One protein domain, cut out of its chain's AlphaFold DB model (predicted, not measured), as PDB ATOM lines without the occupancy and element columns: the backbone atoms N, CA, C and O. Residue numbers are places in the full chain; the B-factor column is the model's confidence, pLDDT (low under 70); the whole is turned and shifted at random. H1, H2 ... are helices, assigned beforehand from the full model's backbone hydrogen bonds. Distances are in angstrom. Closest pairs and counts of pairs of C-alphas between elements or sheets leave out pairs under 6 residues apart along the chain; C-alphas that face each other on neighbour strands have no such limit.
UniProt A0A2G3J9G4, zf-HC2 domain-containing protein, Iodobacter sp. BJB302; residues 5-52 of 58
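AT A GLANCE: This is residues 5 to 52 of the 58 residues of the protein "zf-HC2 domain-containing protein" of Iodobacter sp. BJB302 (UniProt A0A2G3J9G4). The longest helix, H3, meets H2 at a corner to make a V, and H1 packs in the opening of the V, nearly side by side with H3. The printed part has 48 residues, with three named helices in the order H1, H2, H3 and no named strand: all helix, compact, radius of gyration of the C-alphas 10.5 A, spans 28 by 23 by 15 A.

HOW THE PARTS SIT: Begin with H3, residues 35 to 52; its residues 37 to 44 alone touch H1, residues 5 to 16, the same way at a shallow tilt of 21 degrees, closest C-alphas Leu 11 and Asn 41, 6.4 A. H1, with residues 7 to 10 alone, touches H2, residues 21 to 33, opposite ways at a steep tilt of 55 degrees, closest C-alphas Ala 7 and Leu 27, 6.1 A. H2 and H3 only just touch, with 3 pairs of C-alphas within 8 A, and only at the corner, opposite ways at a steep tilt of 61 degrees; Leu 31 and Arg 38 have the closest C-alphas, 5.4 A. Every O i to N i+4 pair is within hydrogen-bond range in H3, 6 of 8 in H1 and 8 of 9 in H2.

IN THESE COORDINATES: Find C-alpha 35 at (-18.426, -20.837, 24.870); H3 runs 25.8 A to C-alpha 52 at (-4.520, -10.372, 5.844). H1 starts at C-alpha 5, (-24.860, -24.997, 13.458), and is 17.3 A long; H2 is 19.1 A.

THE WHOLE: The C-alphas farthest apart, Leu 33 and Arg 52, are 29.8 A apart. Both links are tight, the printed part has no cut, and no printed residue is under 70 in pLDDT.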
ATOM      1  N   ARG A   5     -25.014 -24.919  14.922       96.00
ATOM      2  CA  ARG A   5     -24.860 -24.997  13.458       96.00
ATOM      3  C   ARG A   5     -25.276 -23.695  12.772       96.00
ATOM      4  O   ARG A   5     -24.548 -23.184  11.930       96.00
ATOM      5  N   GLN A   6     -26.426 -23.141  13.152       96.44
ATOM      6  CA  GLN A   6     -26.898 -21.845  12.656       96.44
ATOM      7  C   GLN A   6     -25.949 -20.710  13.061       96.44
ATOM      8  O   GLN A   6     -25.670 -19.834  12.247       96.44
ATOM      9  N   ALA A   7     -25.429 -20.746  14.292       97.06
ATOM     10  CA  ALA A   7     -24.439 -19.781  14.759       97.06
ATOM     11  C   ALA A   7     -23.161 -19.843  13.911       97.06
ATOM     12  O   ALA A   7     -22.717 -18.806  13.431       97.06
ATOM     13  N   SER A   8     -22.615 -21.038  13.665       95.81
ATOM     14  CA  SER A   8     -21.427 -21.242  12.829       95.81
ATOM     15  C   SER A   8     -21.618 -20.712  11.410       95.81
ATOM     16  O   SER A   8     -20.739 -20.024  10.905       95.81
ATOM     17  N   ILE A   9     -22.782 -20.956  10.795       95.81
ATOM     18  CA  ILE A   9     -23.101 -20.438   9.455       95.81
ATOM     19  C   ILE A   9     -23.104 -18.905   9.450       95.81
ATOM     20  O   ILE A   9     -22.498 -18.297   8.572       95.81
ATOM     21  N   LEU A  10     -23.745 -18.263  10.435       97.12
ATOM     22  CA  LEU A  10     -23.757 -16.799  10.534       97.12
ATOM     23  C   LEU A  10     -22.372 -16.217  10.841       97.12
ATOM     24  O   LEU A  10     -22.050 -15.140  10.353       97.12
ATOM     25  N   LEU A  11     -21.558 -16.914  11.637       96.19
ATOM     26  CA  LEU A  11     -20.187 -16.508  11.947       96.19
ATOM     27  C   LEU A  11     -19.293 -16.537  10.706       96.19
ATOM     28  O   LEU A  11     -18.545 -15.588  10.490       96.19
ATOM     29  N   SER A  12     -19.404 -17.577   9.876       95.00
ATOM     30  CA  SER A  12     -18.724 -17.631   8.578       95.00
ATOM     31  C   SER A  12     -19.249 -16.549   7.634       95.00
ATOM     32  O   SER A  12     -18.454 -15.781   7.110       95.00
ATOM     33  N   ALA A  13     -20.571 -16.397   7.502       95.25
ATOM     34  CA  ALA A  13     -21.168 -15.382   6.628       95.25
ATOM     35  C   ALA A  13     -20.790 -13.943   7.031       95.25
ATOM     36  O   ALA A  13     -20.646 -13.077   6.174       95.25
ATOM     37  N   GLN A  14     -20.583 -13.683   8.331       95.06
ATOM     38  CA  GLN A  14     -20.066 -12.403   8.825       95.06
ATOM     39  C   GLN A  14     -18.645 -12.105   8.320       95.06
ATOM     40  O   GLN A  14     -18.237 -10.942   8.276       95.06
ATOM     41  N   GLN A  15     -17.874 -13.135   7.954       93.31
ATOM     42  CA  GLN A  15     -16.569 -12.926   7.348       93.31
ATOM     43  C   GLN A  15     -16.709 -12.412   5.909       93.31
ATOM     44  O   GLN A  15     -16.009 -11.479   5.522       93.31
ATOM     45  N   ASP A  16     -17.660 -12.923   5.144       92.12
ATOM     46  CA  ASP A  16     -17.834 -12.520   3.747       92.12
ATOM     47  C   ASP A  16     -18.562 -11.173   3.599       92.12
ATOM     48  O   ASP A  16     -18.322 -10.436   2.644       92.12
ATOM     49  N   GLY A  17     -19.401 -10.794   4.569       90.88
ATOM     50  CA  GLY A  17     -20.126  -9.528   4.530       90.88
ATOM     51  C   GLY A  17     -20.918  -9.207   5.802       90.88
ATOM     52  O   GLY A  17     -20.886  -9.947   6.786       90.88
ATOM     53  N   PRO A  18     -21.633  -8.070   5.834       93.25
ATOM     54  CA  PRO A  18     -22.430  -7.689   6.992       93.25
ATOM     55  C   PRO A  18     -23.649  -8.605   7.165       93.25
ATOM     56  O   PRO A  18     -24.378  -8.900   6.222       93.25
ATOM     57  N   LEU A  19     -23.921  -8.996   8.411       95.25
ATOM     58  CA  LEU A  19     -25.179  -9.650   8.778       95.25
ATOM     59  C   LEU A  19     -26.309  -8.625   8.908       95.25
ATOM     60  O   LEU A  19     -26.083  -7.478   9.304       95.25
ATOM     61  N   THR A  20     -27.550  -9.071   8.703       95.62
ATOM     62  CA  THR A  20     -28.727  -8.272   9.074       95.62
ATOM     63  C   THR A  20     -28.750  -8.005  10.584       95.62
ATOM     64  O   THR A  20     -28.238  -8.797  11.385       95.62
ATOM     65  N   LEU A  21     -29.390  -6.908  11.004       95.06
ATOM     66  CA  LEU A  21     -29.473  -6.532  12.422       95.06
ATOM     67  C   LEU A  21     -30.061  -7.660  13.285       95.06
ATOM     68  O   LEU A  21     -29.508  -7.986  14.335       95.06
ATOM     69  N   ASN A  22     -31.124  -8.318  12.812       94.88
ATOM     70  CA  ASN A  22     -31.760  -9.429  13.524       94.88
ATOM     71  C   ASN A  22     -30.812 -10.634  13.689       94.88
ATOM     72  O   ASN A  22     -30.654 -11.163  14.792       94.88
ATOM     73  N   GLN A  23     -30.111 -11.035  12.621       95.75
ATOM     74  CA  GLN A  23     -29.109 -12.107  12.692       95.75
ATOM     75  C   GLN A  23     -27.993 -11.761  13.680       95.75
ATOM     76  O   GLN A  23     -27.600 -12.608  14.483       95.75
ATOM     77  N   ARG A  24     -27.526 -10.507  13.680       95.00
ATOM     78  CA  ARG A  24     -26.485 -10.034  14.596       95.00
ATOM     79  C   ARG A  24     -26.929 -10.102  16.057       95.00
ATOM     80  O   ARG A  24     -26.162 -10.578  16.892       95.00
ATOM     81  N   TYR A  25     -28.156  -9.681  16.369       95.50
ATOM     82  CA  TYR A  25     -28.707  -9.767  17.727       95.50
ATOM     83  C   TYR A  25     -28.837 -11.214  18.203       95.50
ATOM     84  O   TYR A  25     -28.345 -11.558  19.281       95.50
ATOM     85  N   ARG A  26     -29.433 -12.088  17.383       95.44
ATOM     86  CA  ARG A  26     -29.588 -13.514  17.711       95.44
ATOM     87  C   ARG A  26     -28.241 -14.202  17.912       95.44
ATOM     88  O   ARG A  26     -28.087 -14.978  18.856       95.44
ATOM     89  N   LEU A  27     -27.264 -13.888  17.061       96.06
ATOM     90  CA  LEU A  27     -25.903 -14.391  17.186       96.06
ATOM     91  C   LEU A  27     -25.245 -13.927  18.483       96.06
ATOM     92  O   LEU A  27     -24.706 -14.755  19.212       96.06
ATOM     93  N   ARG A  28     -25.352 -12.640  18.822       94.81
ATOM     94  CA  ARG A  28     -24.775 -12.091  20.054       94.81
ATOM     95  C   ARG A  28     -25.347 -12.757  21.307       94.81
ATOM     96  O   ARG A  28     -24.574 -13.126  22.186       94.81
ATOM     97  N   LEU A  29     -26.663 -12.974  21.354       95.81
ATOM     98  CA  LEU A  29     -27.317 -13.695  22.452       95.81
ATOM     99  C   LEU A  29     -26.818 -15.141  22.572       95.81
ATOM    100  O   LEU A  29     -26.503 -15.594  23.667       95.81
ATOM    101  N   HIS A  30     -26.687 -15.862  21.456       96.75
ATOM    102  CA  HIS A  30     -26.161 -17.229  21.483       96.75
ATOM    103  C   HIS A  30     -24.700 -17.273  21.951       96.75
ATOM    104  O   HIS A  30     -24.342 -18.108  22.779       96.75
ATOM    105  N   LEU A  31     -23.863 -16.353  21.463       96.12
ATOM    106  CA  LEU A  31     -22.462 -16.265  21.870       96.12
ATOM    107  C   LEU A  31     -22.308 -15.971  23.360       96.12
ATOM    108  O   LEU A  31     -21.331 -16.427  23.933       96.12
ATOM    109  N   MET A  32     -23.249 -15.264  23.999       95.25
ATOM    110  CA  MET A  32     -23.232 -15.051  25.451       95.25
ATOM    111  C   MET A  32     -23.382 -16.352  26.245       95.25
ATOM    112  O   MET A  32     -22.785 -16.454  27.313       95.25
ATOM    113  N   LEU A  33     -24.102 -17.339  25.708       95.38
ATOM    114  CA  LEU A  33     -24.428 -18.597  26.385       95.38
ATOM    115  C   LEU A  33     -23.520 -19.766  25.972       95.38
ATOM    116  O   LEU A  33     -23.325 -20.698  26.744       95.38
ATOM    117  N   CYS A  34     -22.963 -19.736  24.760       96.69
ATOM    118  CA  CYS A  34     -22.195 -20.844  24.197       96.69
ATOM    119  C   CYS A  34     -20.712 -20.491  24.044       96.69
ATOM    120  O   CYS A  34     -20.309 -19.786  23.113       96.69
ATOM    121  N   ASN A  35     -19.873 -21.045  24.922       96.19
ATOM    122  CA  ASN A  35     -18.426 -20.837  24.870       96.19
ATOM    123  C   ASN A  35     -17.773 -21.452  23.624       96.19
ATOM    124  O   ASN A  35     -16.853 -20.849  23.077       96.19
ATOM    125  N   ASN A  36     -18.282 -22.581  23.117       96.12
ATOM    126  CA  ASN A  36     -17.737 -23.216  21.912       96.12
ATOM    127  C   ASN A  36     -17.871 -22.305  20.688       96.12
ATOM    128  O   ASN A  36     -16.893 -22.067  19.983       96.12
ATOM    129  N   CYS A  37     -19.054 -21.724  20.468       96.88
ATOM    130  CA  CYS A  37     -19.260 -20.779  19.370       96.88
ATOM    131  C   CYS A  37     -18.457 -19.486  19.568       96.88
ATOM    132  O   CYS A  37     -17.984 -18.905  18.593       96.88
ATOM    133  N   ARG A  38     -18.238 -19.054  20.819       96.19
ATOM    134  CA  ARG A  38     -17.372 -17.909  21.140       96.19
ATOM    135  C   ARG A  38     -15.911 -18.178  20.773       96.19
ATOM    136  O   ARG A  38     -15.262 -17.312  20.189       96.19
ATOM    137  N   ASN A  39     -15.415 -19.378  21.071       96.75
ATOM    138  CA  ASN A  39     -14.070 -19.805  20.696       96.75
ATOM    139  C   ASN A  39     -13.926 -19.960  19.176       96.75
ATOM    140  O   ASN A  39     -12.936 -19.522  18.600       96.75
ATOM    141  N   PHE A  40     -14.937 -20.519  18.511       96.00
ATOM    142  CA  PHE A  40     -14.963 -20.619  17.054       96.00
ATOM    143  C   PHE A  40     -14.932 -19.239  16.378       96.00
ATOM    144  O   PHE A  40     -14.153 -19.029  15.454       96.00
ATOM    145  N   ASN A  41     -15.696 -18.263  16.888       96.00
ATOM    146  CA  ASN A  41     -15.636 -16.885  16.396       96.00
ATOM    147  C   ASN A  41     -14.219 -16.297  16.504       96.00
ATOM    148  O   ASN A  41     -13.728 -15.679  15.565       96.00
ATOM    149  N   ARG A  42     -13.544 -16.510  17.642       95.31
ATOM    150  CA  ARG A  42     -12.152 -16.072  17.830       95.31
ATOM    151  C   ARG A  42     -11.200 -16.723  16.825       95.31
ATOM    152  O   ARG A  42     -10.368 -16.020  16.265       95.31
ATOM    153  N   GLN A  43     -11.350 -18.021  16.561       95.50
ATOM    154  CA  GLN A  43     -10.543 -18.726  15.557       95.50
ATOM    155  C   GLN A  43     -10.764 -18.172  14.145       95.50
ATOM    156  O   GLN A  43      -9.796 -17.953  13.426       95.50
ATOM    157  N   LEU A  44     -12.013 -17.897  13.754       94.69
ATOM    158  CA  LEU A  44     -12.311 -17.280  12.457       94.69
ATOM    159  C   LEU A  44     -11.653 -15.903  12.309       94.69
ATOM    160  O   LEU A  44     -11.084 -15.612  11.258       94.69
ATOM    161  N   HIS A  45     -11.693 -15.076  13.359       93.44
ATOM    162  CA  HIS A  45     -10.995 -13.790  13.364       93.44
ATOM    163  C   HIS A  45      -9.481 -13.964  13.229       93.44
ATOM    164  O   HIS A  45      -8.902 -13.361  12.332       93.44
ATOM    165  N   PHE A  46      -8.879 -14.857  14.018       93.69
ATOM    166  CA  PHE A  46      -7.450 -15.152  13.939       93.69
ATOM    167  C   PHE A  46      -7.027 -15.593  12.533       93.69
ATOM    168  O   PHE A  46      -6.082 -15.046  11.975       93.69
ATOM    169  N   MET A  47      -7.755 -16.533  11.921       92.38
ATOM    170  CA  MET A  47      -7.463 -16.989  10.558       92.38
ATOM    171  C   MET A  47      -7.566 -15.846   9.545       92.38
ATOM    172  O   MET A  47      -6.749 -15.750   8.634       92.38
ATOM    173  N   ARG A  48      -8.545 -14.952   9.707       90.94
ATOM    174  CA  ARG A  48      -8.710 -13.806   8.813       90.94
ATOM    175  C   ARG A  48      -7.620 -12.756   8.985       90.94
ATOM    176  O   ARG A  48      -7.218 -12.142   8.002       90.94
ATOM    177  N   GLU A  49      -7.179 -12.522  10.212       91.50
ATOM    178  CA  GLU A  49      -6.050 -11.643  10.504       91.50
ATOM    179  C   GLU A  49      -4.760 -12.228   9.931       91.50
ATOM    180  O   GLU A  49      -4.059 -11.524   9.214       91.50
ATOM    181  N   ALA A  50      -4.510 -13.524  10.130       90.62
ATOM    182  CA  ALA A  50      -3.369 -14.225   9.546       90.62
ATOM    183  C   ALA A  50      -3.378 -14.189   8.007       90.62
ATOM    184  O   ALA A  50      -2.342 -13.965   7.397       90.62
ATOM    185  N   ALA A  51      -4.547 -14.338   7.375       88.81
ATOM    186  CA  ALA A  51      -4.688 -14.243   5.919       88.81
ATOM    187  C   ALA A  51      -4.506 -12.815   5.369       88.81
ATOM    188  O   ALA A  51      -4.247 -12.642   4.181       88.81
ATOM    189  N   ARG A  52      -4.696 -11.788   6.206       87.25
ATOM    190  CA  ARG A  52      -4.520 -10.372   5.844       87.25
ATOM    191  C   ARG A  52      -3.149  -9.829   6.209       87.25
ATOM    192  O   ARG A  52      -2.756  -8.804   5.655       87.25
TER     193      ARG A  52